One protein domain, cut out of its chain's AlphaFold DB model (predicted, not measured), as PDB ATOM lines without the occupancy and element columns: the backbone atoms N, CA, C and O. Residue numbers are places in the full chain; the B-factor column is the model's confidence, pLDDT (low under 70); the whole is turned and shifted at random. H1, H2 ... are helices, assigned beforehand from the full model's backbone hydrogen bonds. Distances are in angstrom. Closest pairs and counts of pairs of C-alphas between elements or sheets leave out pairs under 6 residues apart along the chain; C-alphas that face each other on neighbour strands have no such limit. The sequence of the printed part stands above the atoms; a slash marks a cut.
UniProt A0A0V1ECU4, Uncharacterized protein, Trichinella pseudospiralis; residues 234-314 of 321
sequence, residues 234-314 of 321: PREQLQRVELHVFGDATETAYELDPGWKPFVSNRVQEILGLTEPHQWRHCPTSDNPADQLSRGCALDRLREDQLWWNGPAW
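What this domain is: This is residues 234 to 314 of the 321 residues of an uncharacterized protein of Trichinella pseudospiralis (UniProt A0A0V1ECU4). Little regular structure is here: a long strap without named elements, residues 234 to 261, crosses the domain and leads to H1, while the short helices H2, H3 and H4 make a loose arc. Residues 234 to 243 stick out. The printed part has 81 residues, 30 of them in four named helices, H1 to H4 in order; the class is all helix, with no named strand. It is loose, with a radius of gyration of the C-alphas of 15.8 A and spans of 46, 35 and 22 A.

Where its parts are: Start at C-alpha 234 (197.160, 229.494, 174.151). Find H1 from C-alpha 262 (215.145, 197.797, 191.316) to 274, 18.2 A long. Then come H2, residues 290 to 295, H3, 299 to 304, and H4, 306 to 310, ending at (209.975, 217.677, 166.275).

How they stand to each other: H1 is apart from H2, H3 and H4. H4 is close to but not clearly touching H2, closest C-alphas Gln 292 and Trp 308, 7.0 A. The same holds for H3 and H4, Leu 302 and Trp 308, 7.5 A. H2 and H3 are apart. Every O i to N i+4 pair is within hydrogen-bond range in H1, H2 and H4, and 1 of 2 in H3.

The domain as a whole: The C-alphas of Glu 236 and Pro 258 are farthest apart, 48.3 A. The printed part has no cut; the H1 to H2 link is long. Residues 250 to 260 have pLDDT under 70.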
ATOM      1  N   PRO A 234     197.764 229.208 172.853       81.50
ATOM      2  CA  PRO A 234     197.160 229.494 174.151       81.50
ATOM      3  C   PRO A 234     196.366 228.304 174.681       81.50
ATOM      4  O   PRO A 234     195.690 227.608 173.917       81.50
ATOM      5  N   ARG A 235     196.417 228.084 175.997       77.56
ATOM      6  CA  ARG A 235     195.819 226.889 176.618       77.56
ATOM      7  C   ARG A 235     194.328 226.750 176.324       77.56
ATOM      8  O   ARG A 235     193.858 225.641 176.102       77.56
ATOM      9  N   GLU A 236     193.607 227.864 176.267       82.44
ATOM     10  CA  GLU A 236     192.164 227.907 175.997       82.44
ATOM     11  C   GLU A 236     191.790 227.437 174.582       82.44
ATOM     12  O   GLU A 236     190.650 227.054 174.332       82.44
ATOM     13  N   GLN A 237     192.747 227.448 173.651       86.50
ATOM     14  CA  GLN A 237     192.550 227.026 172.264       86.50
ATOM     15  C   GLN A 237     192.955 225.560 172.035       86.50
ATOM     16  O   GLN A 237     192.756 225.026 170.941       86.50
ATOM     17  N   LEU A 238     193.525 224.892 173.043       85.88
ATOM     18  CA  LEU A 238     193.932 223.496 172.940       85.88
ATOM     19  C   LEU A 238     192.716 222.578 173.044       85.88
ATOM     20  O   LEU A 238     192.035 222.528 174.063       85.88
ATOM     21  N   GLN A 239     192.477 221.794 171.997       88.25
ATOM     22  CA  GLN A 239     191.391 220.812 171.984       88.25
ATOM     23  C   GLN A 239     191.811 219.466 172.580       88.25
ATOM     24  O   GLN A 239     191.009 218.777 173.206       88.25
ATOM     25  N   ARG A 240     193.068 219.066 172.358       87.38
ATOM     26  CA  ARG A 240     193.591 217.759 172.753       87.38
ATOM     27  C   ARG A 240     195.097 217.839 172.961       87.38
ATOM     28  O   ARG A 240     195.805 218.428 172.148       87.38
ATOM     29  N   VAL A 241     195.573 217.208 174.029       86.56
ATOM     30  CA  VAL A 241     196.998 217.019 174.316       86.56
ATOM     31  C   VAL A 241     197.256 215.524 174.407       86.56
ATOM     32  O   VAL A 241     196.505 214.799 175.055       86.56
ATOM     33  N   GLU A 242     198.305 215.061 173.739       87.25
ATOM     34  CA  GLU A 242     198.737 213.667 173.762       87.25
ATOM     35  C   GLU A 242     200.216 213.598 174.106       87.25
ATOM     36  O   GLU A 242     201.007 214.410 173.626       87.25
ATOM     37  N   LEU A 243     200.581 212.601 174.907       88.00
ATOM     38  CA  LEU A 243     201.967 212.259 175.179       88.00
ATOM     39  C   LEU A 243     202.318 210.999 174.389       88.00
ATOM     40  O   LEU A 243     201.728 209.944 174.610       88.00
ATOM     41  N   HIS A 244     203.288 211.120 173.488       89.50
ATOM     42  CA  HIS A 244     203.821 210.006 172.708       89.50
ATOM     43  C   HIS A 244     205.172 209.604 173.287       89.50
ATOM     44  O   HIS A 244     206.065 210.441 173.416       89.50
ATOM     45  N   VAL A 245     205.310 208.331 173.658       89.88
ATOM     46  CA  VAL A 245     206.542 207.787 174.235       89.88
ATOM     47  C   VAL A 245     207.170 206.840 173.227       89.88
ATOM     48  O   VAL A 245     206.549 205.866 172.806       89.88
ATOM     49  N   PHE A 246     208.408 207.137 172.854       91.06
ATOM     50  CA  PHE A 246     209.193 206.330 171.935       91.06
ATOM     51  C   PHE A 246     210.169 205.463 172.722       91.06
ATOM     52  O   PHE A 246     210.802 205.928 173.670       91.06
ATOM     53  N   GLY A 247     210.268 204.197 172.333       87.56
ATOM     54  CA  GLY A 247     211.161 203.220 172.938       87.56
ATOM     55  C   GLY A 247     212.091 202.618 171.898       87.56
ATOM     56  O   GLY A 247     211.782 202.589 170.706       87.56
ATOM     57  N   ASP A 248     213.223 202.123 172.370       82.94
ATOM     58  CA  ASP A 248     214.182 201.360 171.586       82.94
ATOM     59  C   ASP A 248     214.689 200.180 172.433       82.94
ATOM     60  O   ASP A 248     214.638 200.222 173.665       82.94
ATOM     61  N   ALA A 249     215.122 199.112 171.767       72.44
ATOM     62  CA  ALA A 249     215.584 197.861 172.363       72.44
ATOM     63  C   ALA A 249     217.084 197.616 172.117       72.44
ATOM     64  O   ALA A 249     217.537 196.472 172.101       72.44
ATOM     65  N   THR A 250     217.864 198.673 171.892       68.50
ATOM     66  CA  THR A 250     219.312 198.560 171.702       68.50
ATOM     67  C   THR A 250     220.026 198.072 172.960       68.50
ATOM     68  O   THR A 250     219.886 198.610 174.057       68.50
ATOM     69  N   GLU A 251     220.887 197.075 172.769       62.84
ATOM     70  CA  GLU A 251     221.742 196.518 173.826       62.84
ATOM     71  C   GLU A 251     222.924 197.441 174.181       62.84
ATOM     72  O   GLU A 251     223.590 197.254 175.196       62.84
ATOM     73  N   THR A 252     223.200 198.455 173.354       58.66
ATOM     74  CA  THR A 252     224.384 199.316 173.479       58.66
ATOM     75  C   THR A 252     224.299 200.332 174.614       58.66
ATOM     76  O   THR A 252     225.341 200.784 175.073       58.66
ATOM     77  N   ALA A 253     223.100 200.697 175.079       52.06
ATOM     78  CA  ALA A 253     222.927 201.717 176.120       52.06
ATOM     79  C   ALA A 253     222.719 201.128 177.530       52.06
ATOM     80  O   ALA A 253     223.062 201.768 178.528       52.06
ATOM     81  N   TYR A 254     222.178 199.909 177.635       52.03
ATOM     82  CA  TYR A 254     221.870 199.261 178.910       52.03
ATOM     83  C   TYR A 254     222.134 197.757 178.824       52.03
ATOM     84  O   TYR A 254     221.479 197.038 178.078       52.03
ATOM     85  N   GLU A 255     223.084 197.274 179.623       46.16
ATOM     86  CA  GLU A 255     223.341 195.843 179.774       46.16
ATOM     87  C   GLU A 255     222.133 195.181 180.471       46.16
ATOM     88  O   GLU A 255     221.707 195.615 181.549       46.16
ATOM     89  N   LEU A 256     221.559 194.156 179.834       43.66
ATOM     90  CA  LEU A 256     220.466 193.348 180.375       43.66
ATOM     91  C   LEU A 256     221.015 192.425 181.475       43.66
ATOM     92  O   LEU A 256     221.427 191.296 181.220       43.66
ATOM     93  N   ASP A 257     221.030 192.919 182.710       49.34
ATOM     94  CA  ASP A 257     221.197 192.084 183.903       49.34
ATOM     95  C   ASP A 257     220.025 191.071 183.966       49.34
ATOM     96  O   ASP A 257     218.867 191.483 183.805       49.34
ATOM     97  N   PRO A 258     220.269 189.756 184.169       50.84
ATOM     98  CA  PRO A 258     219.214 188.739 184.277       50.84
ATOM     99  C   PRO A 258     218.183 189.018 185.385       50.84
ATOM    100  O   PRO A 258     217.109 188.414 185.380       50.84
ATOM    101  N   GLY A 259     218.466 189.947 186.305       61.22
ATOM    102  CA  GLY A 259     217.462 190.627 187.118       61.22
ATOM    103  C   GLY A 259     217.448 192.125 186.823       61.22
ATOM    104  O   GLY A 259     218.479 192.789 186.863       61.22
ATOM    105  N   TRP A 260     216.275 192.707 186.570       63.31
ATOM    106  CA  TRP A 260     216.188 194.159 186.424       63.31
ATOM    107  C   TRP A 260     216.622 194.844 187.719       63.31
ATOM    108  O   TRP A 260     216.122 194.522 188.800       63.31
ATOM    109  N   LYS A 261     217.519 195.836 187.616       75.00
ATOM    110  CA  LYS A 261     217.847 196.711 188.752       75.00
ATOM    111  C   LYS A 261     216.540 197.253 189.350       75.00
ATOM    112  O   LYS A 261     215.666 197.639 188.569       75.00
ATOM    113  N   PRO A 262     216.401 197.376 190.686       79.06
ATOM    114  CA  PRO A 262     215.145 197.797 191.316       79.06
ATOM    115  C   PRO A 262     214.541 199.071 190.713       79.06
ATOM    116  O   PRO A 262     213.334 199.163 190.529       79.06
ATOM    117  N   PHE A 263     215.387 200.031 190.322       75.62
ATOM    118  CA  PHE A 263     214.956 201.241 189.623       75.62
ATOM    119  C   PHE A 263     214.260 200.950 188.281       75.62
ATOM    120  O   PHE A 263     213.176 201.473 188.034       75.62
ATOM    121  N   VAL A 264     214.860 200.107 187.435       79.00
ATOM    122  CA  VAL A 264     214.299 199.714 186.132       79.00
ATOM    123  C   VAL A 264     213.021 198.903 186.343       79.00
ATOM    124  O   VAL A 264     212.003 199.201 185.728       79.00
ATOM    125  N   SER A 265     213.045 197.956 187.287       78.25
ATOM    126  CA  SER A 265     211.875 197.150 187.652       78.25
ATOM    127  C   SER A 265     210.680 198.001 188.052       78.25
ATOM    128  O   SER A 265     209.600 197.838 187.488       78.25
ATOM    129  N   ASN A 266     210.875 198.946 188.969       85.75
ATOM    130  CA  ASN A 266     209.798 199.809 189.439       85.75
ATOM    131  C   ASN A 266     209.217 200.662 188.301       85.75
ATOM    132  O   ASN A 266     208.003 200.812 188.209       85.75
ATOM    133  N   ARG A 267     210.068 201.195 187.412       85.81
ATOM    134  CA  ARG A 267     209.622 202.042 186.297       85.81
ATOM    135  C   ARG A 267     208.868 201.274 185.232       85.81
ATOM    136  O   ARG A 267     207.863 201.765 184.734       85.81
ATOM    137  N   VAL A 268     209.307 200.071 184.896       83.38
ATOM    138  CA  VAL A 268     208.563 199.277 183.922       83.38
ATOM    139  C   VAL A 268     207.258 198.759 184.517       83.38
ATOM    140  O   VAL A 268     206.251 198.766 183.820       83.38
ATOM    141  N   GLN A 269     207.223 198.385 185.799       84.81
ATOM    142  CA  GLN A 269     205.958 198.068 186.469       84.81
ATOM    143  C   GLN A 269     204.983 199.252 186.438       84.81
ATOM    144  O   GLN A 269     203.800 199.055 186.189       84.81
ATOM    145  N   GLU A 270     205.477 200.474 186.634       88.94
ATOM    146  CA  GLU A 270     204.681 201.697 186.509       88.94
ATOM    147  C   GLU A 270     204.161 201.893 185.076       88.94
ATOM    148  O   GLU A 270     202.964 202.083 184.888       88.94
ATOM    149  N   ILE A 271     205.016 201.758 184.054       85.75
ATOM    150  CA  ILE A 271     204.610 201.870 182.640       85.75
ATOM    151  C   ILE A 271     203.563 200.809 182.277       85.75
ATOM    152  O   ILE A 271     202.548 201.133 181.666       85.75
ATOM    153  N   LEU A 272     203.780 199.552 182.673       85.88
ATOM    154  CA  LEU A 272     202.837 198.456 182.431       85.88
ATOM    155  C   LEU A 272     201.528 198.627 183.214       85.88
ATOM    156  O   LEU A 272     200.496 198.143 182.770       85.88
ATOM    157  N   GLY A 273     201.553 199.306 184.364       91.25
ATOM    158  CA  GLY A 273     200.352 199.636 185.134       91.25
ATOM    159  C   GLY A 273     199.581 200.849 184.601       91.25
ATOM    160  O   GLY A 273     198.399 200.993 184.904       91.25
ATOM    161  N   LEU A 274     200.234 201.723 183.828       90.94
ATOM    162  CA  LEU A 274     199.650 202.944 183.258       90.94
ATOM    163  C   LEU A 274     199.287 202.818 181.775       90.94
ATOM    164  O   LEU A 274     198.680 203.737 181.223       90.94
ATOM    165  N   THR A 275     199.675 201.726 181.118       89.25
ATOM    166  CA  THR A 275     199.448 201.525 179.685       89.25
ATOM    167  C   THR A 275     198.851 200.160 179.395       89.25
ATOM    168  O   THR A 275     199.129 199.171 180.064       89.25
ATOM    169  N   GLU A 276     198.050 200.112 178.343       90.94
ATOM    170  CA  GLU A 276     197.429 198.902 177.834       90.94
ATOM    171  C   GLU A 276     198.121 198.470 176.532       90.94
ATOM    172  O   GLU A 276     198.428 199.326 175.694       90.94
ATOM    173  N   PRO A 277     198.304 197.159 176.272       88.56
ATOM    174  CA  PRO A 277     199.002 196.682 175.073       88.56
ATOM    175  C   PRO A 277     198.428 197.212 173.750       88.56
ATOM    176  O   PRO A 277     199.157 197.401 172.780       88.56
ATOM    177  N   HIS A 278     197.123 197.499 173.692       91.06
ATOM    178  CA  HIS A 278     196.481 198.038 172.491       91.06
ATOM    179  C   HIS A 278     196.869 199.494 172.180       91.06
ATOM    180  O   HIS A 278     196.576 199.963 171.079       91.06
ATOM    181  N   GLN A 279     197.498 200.210 173.117       89.06
ATOM    182  CA  GLN A 279     198.056 201.548 172.904       89.06
ATOM    183  C   GLN A 279     199.448 201.484 172.267       89.06
ATOM    184  O   GLN A 279     199.933 202.481 171.740       89.06
ATOM    185  N   TRP A 280     200.093 200.315 172.292       89.56
ATOM    186  CA  TRP A 280     201.455 200.149 171.812       89.56
ATOM    187  C   TRP A 280     201.429 199.964 170.295       89.56
ATOM    188  O   TRP A 280     200.572 199.274 169.723       89.56
ATOM    189  N   ARG A 281     202.353 200.639 169.616       90.12
ATOM    190  CA  ARG A 281     202.469 200.644 168.160       90.12
ATOM    191  C   ARG A 281     203.926 200.435 167.789       90.12
ATOM    192  O   ARG A 281     204.821 200.959 168.445       90.12
ATOM    193  N   HIS A 282     204.151 199.668 166.731       90.62
ATOM    194  CA  HIS A 282     205.472 199.582 166.129       90.62
ATOM    195  C   HIS A 282     205.794 200.912 165.436       90.62
ATOM    196  O   HIS A 282     205.009 201.374 164.606       90.62
ATOM    197  N   CYS A 283     206.950 201.493 165.751       91.12
ATOM    198  CA  CYS A 283     207.480 202.676 165.084       91.12
ATOM    199  C   CYS A 283     208.715 202.269 164.261       91.12
ATOM    200  O   CYS A 283     209.660 201.731 164.841       91.12
ATOM    201  N   PRO A 284     208.726 202.472 162.931       91.81
ATOM    202  CA  PRO A 284     209.904 202.199 162.114       91.81
ATOM    203  C   PRO A 284     211.116 203.020 162.565       91.81
ATOM    204  O   PRO A 284     210.981 204.179 162.940       91.81
ATOM    205  N   THR A 285     212.321 202.462 162.428       90.06
ATOM    206  CA  THR A 285     213.586 203.131 162.793       90.06
ATOM    207  C   THR A 285     213.781 204.505 162.149       90.06
ATOM    208  O   THR A 285     214.397 205.381 162.747       90.06
ATOM    209  N   SER A 286     213.278 204.723 160.928       91.94
ATOM    210  CA  SER A 286     213.369 206.031 160.258       91.94
ATOM    211  C   SER A 286     212.587 207.134 160.973       91.94
ATOM    212  O   SER A 286     212.886 208.310 160.780       91.94
ATOM    213  N   ASP A 287     211.610 206.745 161.791       93.88
ATOM    214  CA  ASP A 287     210.615 207.615 162.409       93.88
ATOM    215  C   ASP A 287     210.715 207.588 163.943       93.88
ATOM    216  O   ASP A 287     209.935 208.251 164.628       93.88
ATOM    217  N   ASN A 288     211.658 206.819 164.494       93.56
ATOM    218  CA  ASN A 288     211.803 206.615 165.925       93.56
ATOM    219  C   ASN A 288     212.905 207.526 166.503       93.56
ATOM    220  O   ASN A 288     214.090 207.218 166.370       93.56
ATOM    221  N   PRO A 289     212.573 208.633 167.191       93.62
ATOM    222  CA  PRO A 289     213.579 209.492 167.815       93.62
ATOM    223  C   PRO A 289     214.372 208.787 168.928       93.62
ATOM    224  O   PRO A 289     215.482 209.220 169.238       93.62
ATOM    225  N   ALA A 290     213.861 207.693 169.512       92.56
ATOM    226  CA  ALA A 290     214.595 206.935 170.528       92.56
ATOM    227  C   ALA A 290     215.870 206.277 169.965       92.56
ATOM    228  O   ALA A 290     216.857 206.163 170.691       92.56
ATOM    229  N   ASP A 291     215.892 205.944 168.667       90.75
ATOM    230  CA  ASP A 291     217.089 205.440 167.982       90.75
ATOM    231  C   ASP A 291     218.230 206.479 167.968       90.75
ATOM    232  O   ASP A 291     219.404 206.112 168.012       90.75
ATOM    233  N   GLN A 292     217.921 207.785 167.921       90.06
ATOM    234  CA  GLN A 292     218.950 208.838 167.976       90.06
ATOM    235  C   GLN A 292     219.607 208.902 169.352       90.06
ATOM    236  O   GLN A 292     220.821 209.086 169.464       90.06
ATOM    237  N   LEU A 293     218.802 208.731 170.402       89.06
ATOM    238  CA  LEU A 293     219.282 208.707 171.777       89.06
ATOM    239  C   LEU A 293     220.229 207.531 172.005       89.06
ATOM    240  O   LEU A 293     221.329 207.745 172.505       89.06
ATOM    241  N   SER A 294     219.825 206.320 171.626       86.81
ATOM    242  CA  SER A 294     220.575 205.103 171.943       86.81
ATOM    243  C   SER A 294     221.835 204.890 171.109       86.81
ATOM    244  O   SER A 294     222.804 204.291 171.577       86.81
ATOM    245  N   ARG A 295     221.845 205.375 169.862       89.19
ATOM    246  CA  ARG A 295     223.029 205.325 168.988       89.19
ATOM    247  C   ARG A 295     224.015 206.442 169.301       89.19
ATOM    248  O   ARG A 295     225.203 206.315 169.011       89.19
ATOM    249  N   GLY A 296     223.524 207.518 169.905       92.00
ATOM    250  CA  GLY A 296     224.266 208.738 170.144       92.00
ATOM    251  C   GLY A 296     224.478 209.563 168.868       92.00
ATOM    252  O   GLY A 296     224.570 209.045 167.755       92.00
ATOM    253  N   CYS A 297     224.586 210.882 169.025       94.12
ATOM    254  CA  CYS A 297     224.667 211.819 167.905       94.12
ATOM    255  C   CYS A 297     225.747 212.890 168.122       94.12
ATOM    256  O   CYS A 297     226.023 213.317 169.247       94.12
ATOM    257  N   ALA A 298     226.403 213.302 167.036       95.69
ATOM    258  CA  ALA A 298     227.301 214.455 167.045       95.69
ATOM    259  C   ALA A 298     226.509 215.748 167.235       95.69
ATOM    260  O   ALA A 298     225.378 215.834 166.768       95.69
ATOM    261  N   LEU A 299     227.056 216.730 167.952       95.62
ATOM    262  CA  LEU A 299     226.289 217.912 168.348       95.62
ATOM    263  C   LEU A 299     225.850 218.760 167.143       95.62
ATOM    264  O   LEU A 299     224.744 219.295 167.137       95.62
ATOM    265  N   ASP A 300     226.692 218.834 166.111       94.88
ATOM    266  CA  ASP A 300     226.400 219.495 164.835       94.88
ATOM    267  C   ASP A 300     225.215 218.843 164.109       94.88
ATOM    268  O   ASP A 300     224.306 219.536 163.656       94.88
ATOM    269  N   ARG A 301     225.183 217.508 164.075       95.69
ATOM    270  CA  ARG A 301     224.069 216.731 163.520       95.69
ATOM    271  C   ARG A 301     222.821 216.839 164.379       95.69
ATOM    272  O   ARG A 301     221.746 217.077 163.844       95.69
ATOM    273  N   LEU A 302     222.965 216.718 165.699       96.56
ATOM    274  CA  LEU A 302     221.862 216.816 166.649       96.56
ATOM    275  C   LEU A 302     221.153 218.158 166.501       96.56
ATOM    276  O   LEU A 302     219.932 218.198 166.498       96.56
ATOM    277  N   ARG A 303     221.896 219.255 166.323       95.88
ATOM    278  CA  ARG A 303     221.329 220.590 166.088       95.88
ATOM    279  C   ARG A 303     220.373 220.637 164.893       95.88
ATOM    280  O   ARG A 303     219.419 221.407 164.913       95.88
ATOM    281  N   GLU A 304     220.642 219.852 163.858       95.81
ATOM    282  CA  GLU A 304     219.894 219.851 162.596       95.81
ATOM    283  C   GLU A 304     218.853 218.716 162.522       95.81
ATOM    284  O   GLU A 304     218.023 218.698 161.610       95.81
ATOM    285  N   ASP A 305     218.839 217.814 163.510       95.44
ATOM    286  CA  ASP A 305     217.998 216.618 163.553       95.44
ATOM    287  C   ASP A 305     216.515 216.948 163.787       95.44
ATOM    288  O   ASP A 305     216.042 217.146 164.909       95.44
ATOM    289  N   GLN A 306     215.751 216.988 162.697       93.81
ATOM    290  CA  GLN A 306     214.325 217.292 162.763       93.81
ATOM    291  C   GLN A 306     213.518 216.217 163.488       93.81
ATOM    292  O   GLN A 306     212.514 216.568 164.105       93.81
ATOM    293  N   LEU A 307     213.941 214.952 163.430       94.88
ATOM    294  CA  LEU A 307     213.233 213.853 164.076       94.88
ATOM    295  C   LEU A 307     213.346 213.975 165.596       94.88
ATOM    296  O   LEU A 307     212.344 213.851 166.295       94.88
ATOM    297  N   TRP A 308     214.542 214.282 166.102       95.06
ATOM    298  CA  TRP A 308     214.767 214.490 167.531       95.06
ATOM    299  C   TRP A 308     213.984 215.691 168.078       95.06
ATOM    300  O   TRP A 308     213.310 215.579 169.100       95.06
ATOM    301  N   TRP A 309     214.037 216.837 167.390       93.19
ATOM    302  CA  TRP A 309     213.429 218.073 167.899       93.19
ATOM    303  C   TRP A 309     211.923 218.186 167.673       93.19
ATOM    304  O   TRP A 309     211.259 218.914 168.406       93.19
ATOM    305  N   ASN A 310     211.378 217.514 166.657       91.31
ATOM    306  CA  ASN A 310     209.975 217.677 166.275       91.31
ATOM    307  C   ASN A 310     209.155 216.387 166.313       91.31
ATOM    308  O   ASN A 310     207.944 216.449 166.084       91.31
ATOM    309  N   GLY A 311     209.795 215.243 166.545       92.44
ATOM    310  CA  GLY A 311     209.181 213.942 166.331       92.44
ATOM    311  C   GLY A 311     208.925 213.642 164.847       92.44
ATOM    312  O   GLY A 311     209.238 214.447 163.960       92.44
ATOM    313  N   PRO A 312     208.364 212.461 164.556       93.62
ATOM    314  CA  PRO A 312     208.056 212.054 163.194       93.62
ATOM    315  C   PRO A 312     206.930 212.887 162.567       93.62
ATOM    316  O   PRO A 312     206.017 213.357 163.247       93.62
ATOM    317  N   ALA A 313     206.980 213.044 161.242       91.25
ATOM    318  CA  ALA A 313     206.079 213.927 160.496       91.25
ATOM    319  C   ALA A 313     204.594 213.573 160.673       91.25
ATOM    320  O   ALA A 313     203.772 214.475 160.824       91.25
ATOM    321  N   TRP A 314     204.268 212.281 160.761       89.81
ATOM    322  CA  TRP A 314     202.894 211.800 160.915       89.81
ATOM    323  C   TRP A 314     202.228 212.244 162.228       89.81
ATOM    324  O   TRP A 314     201.005 212.248 162.314       89.81
TER     325      TRP A 314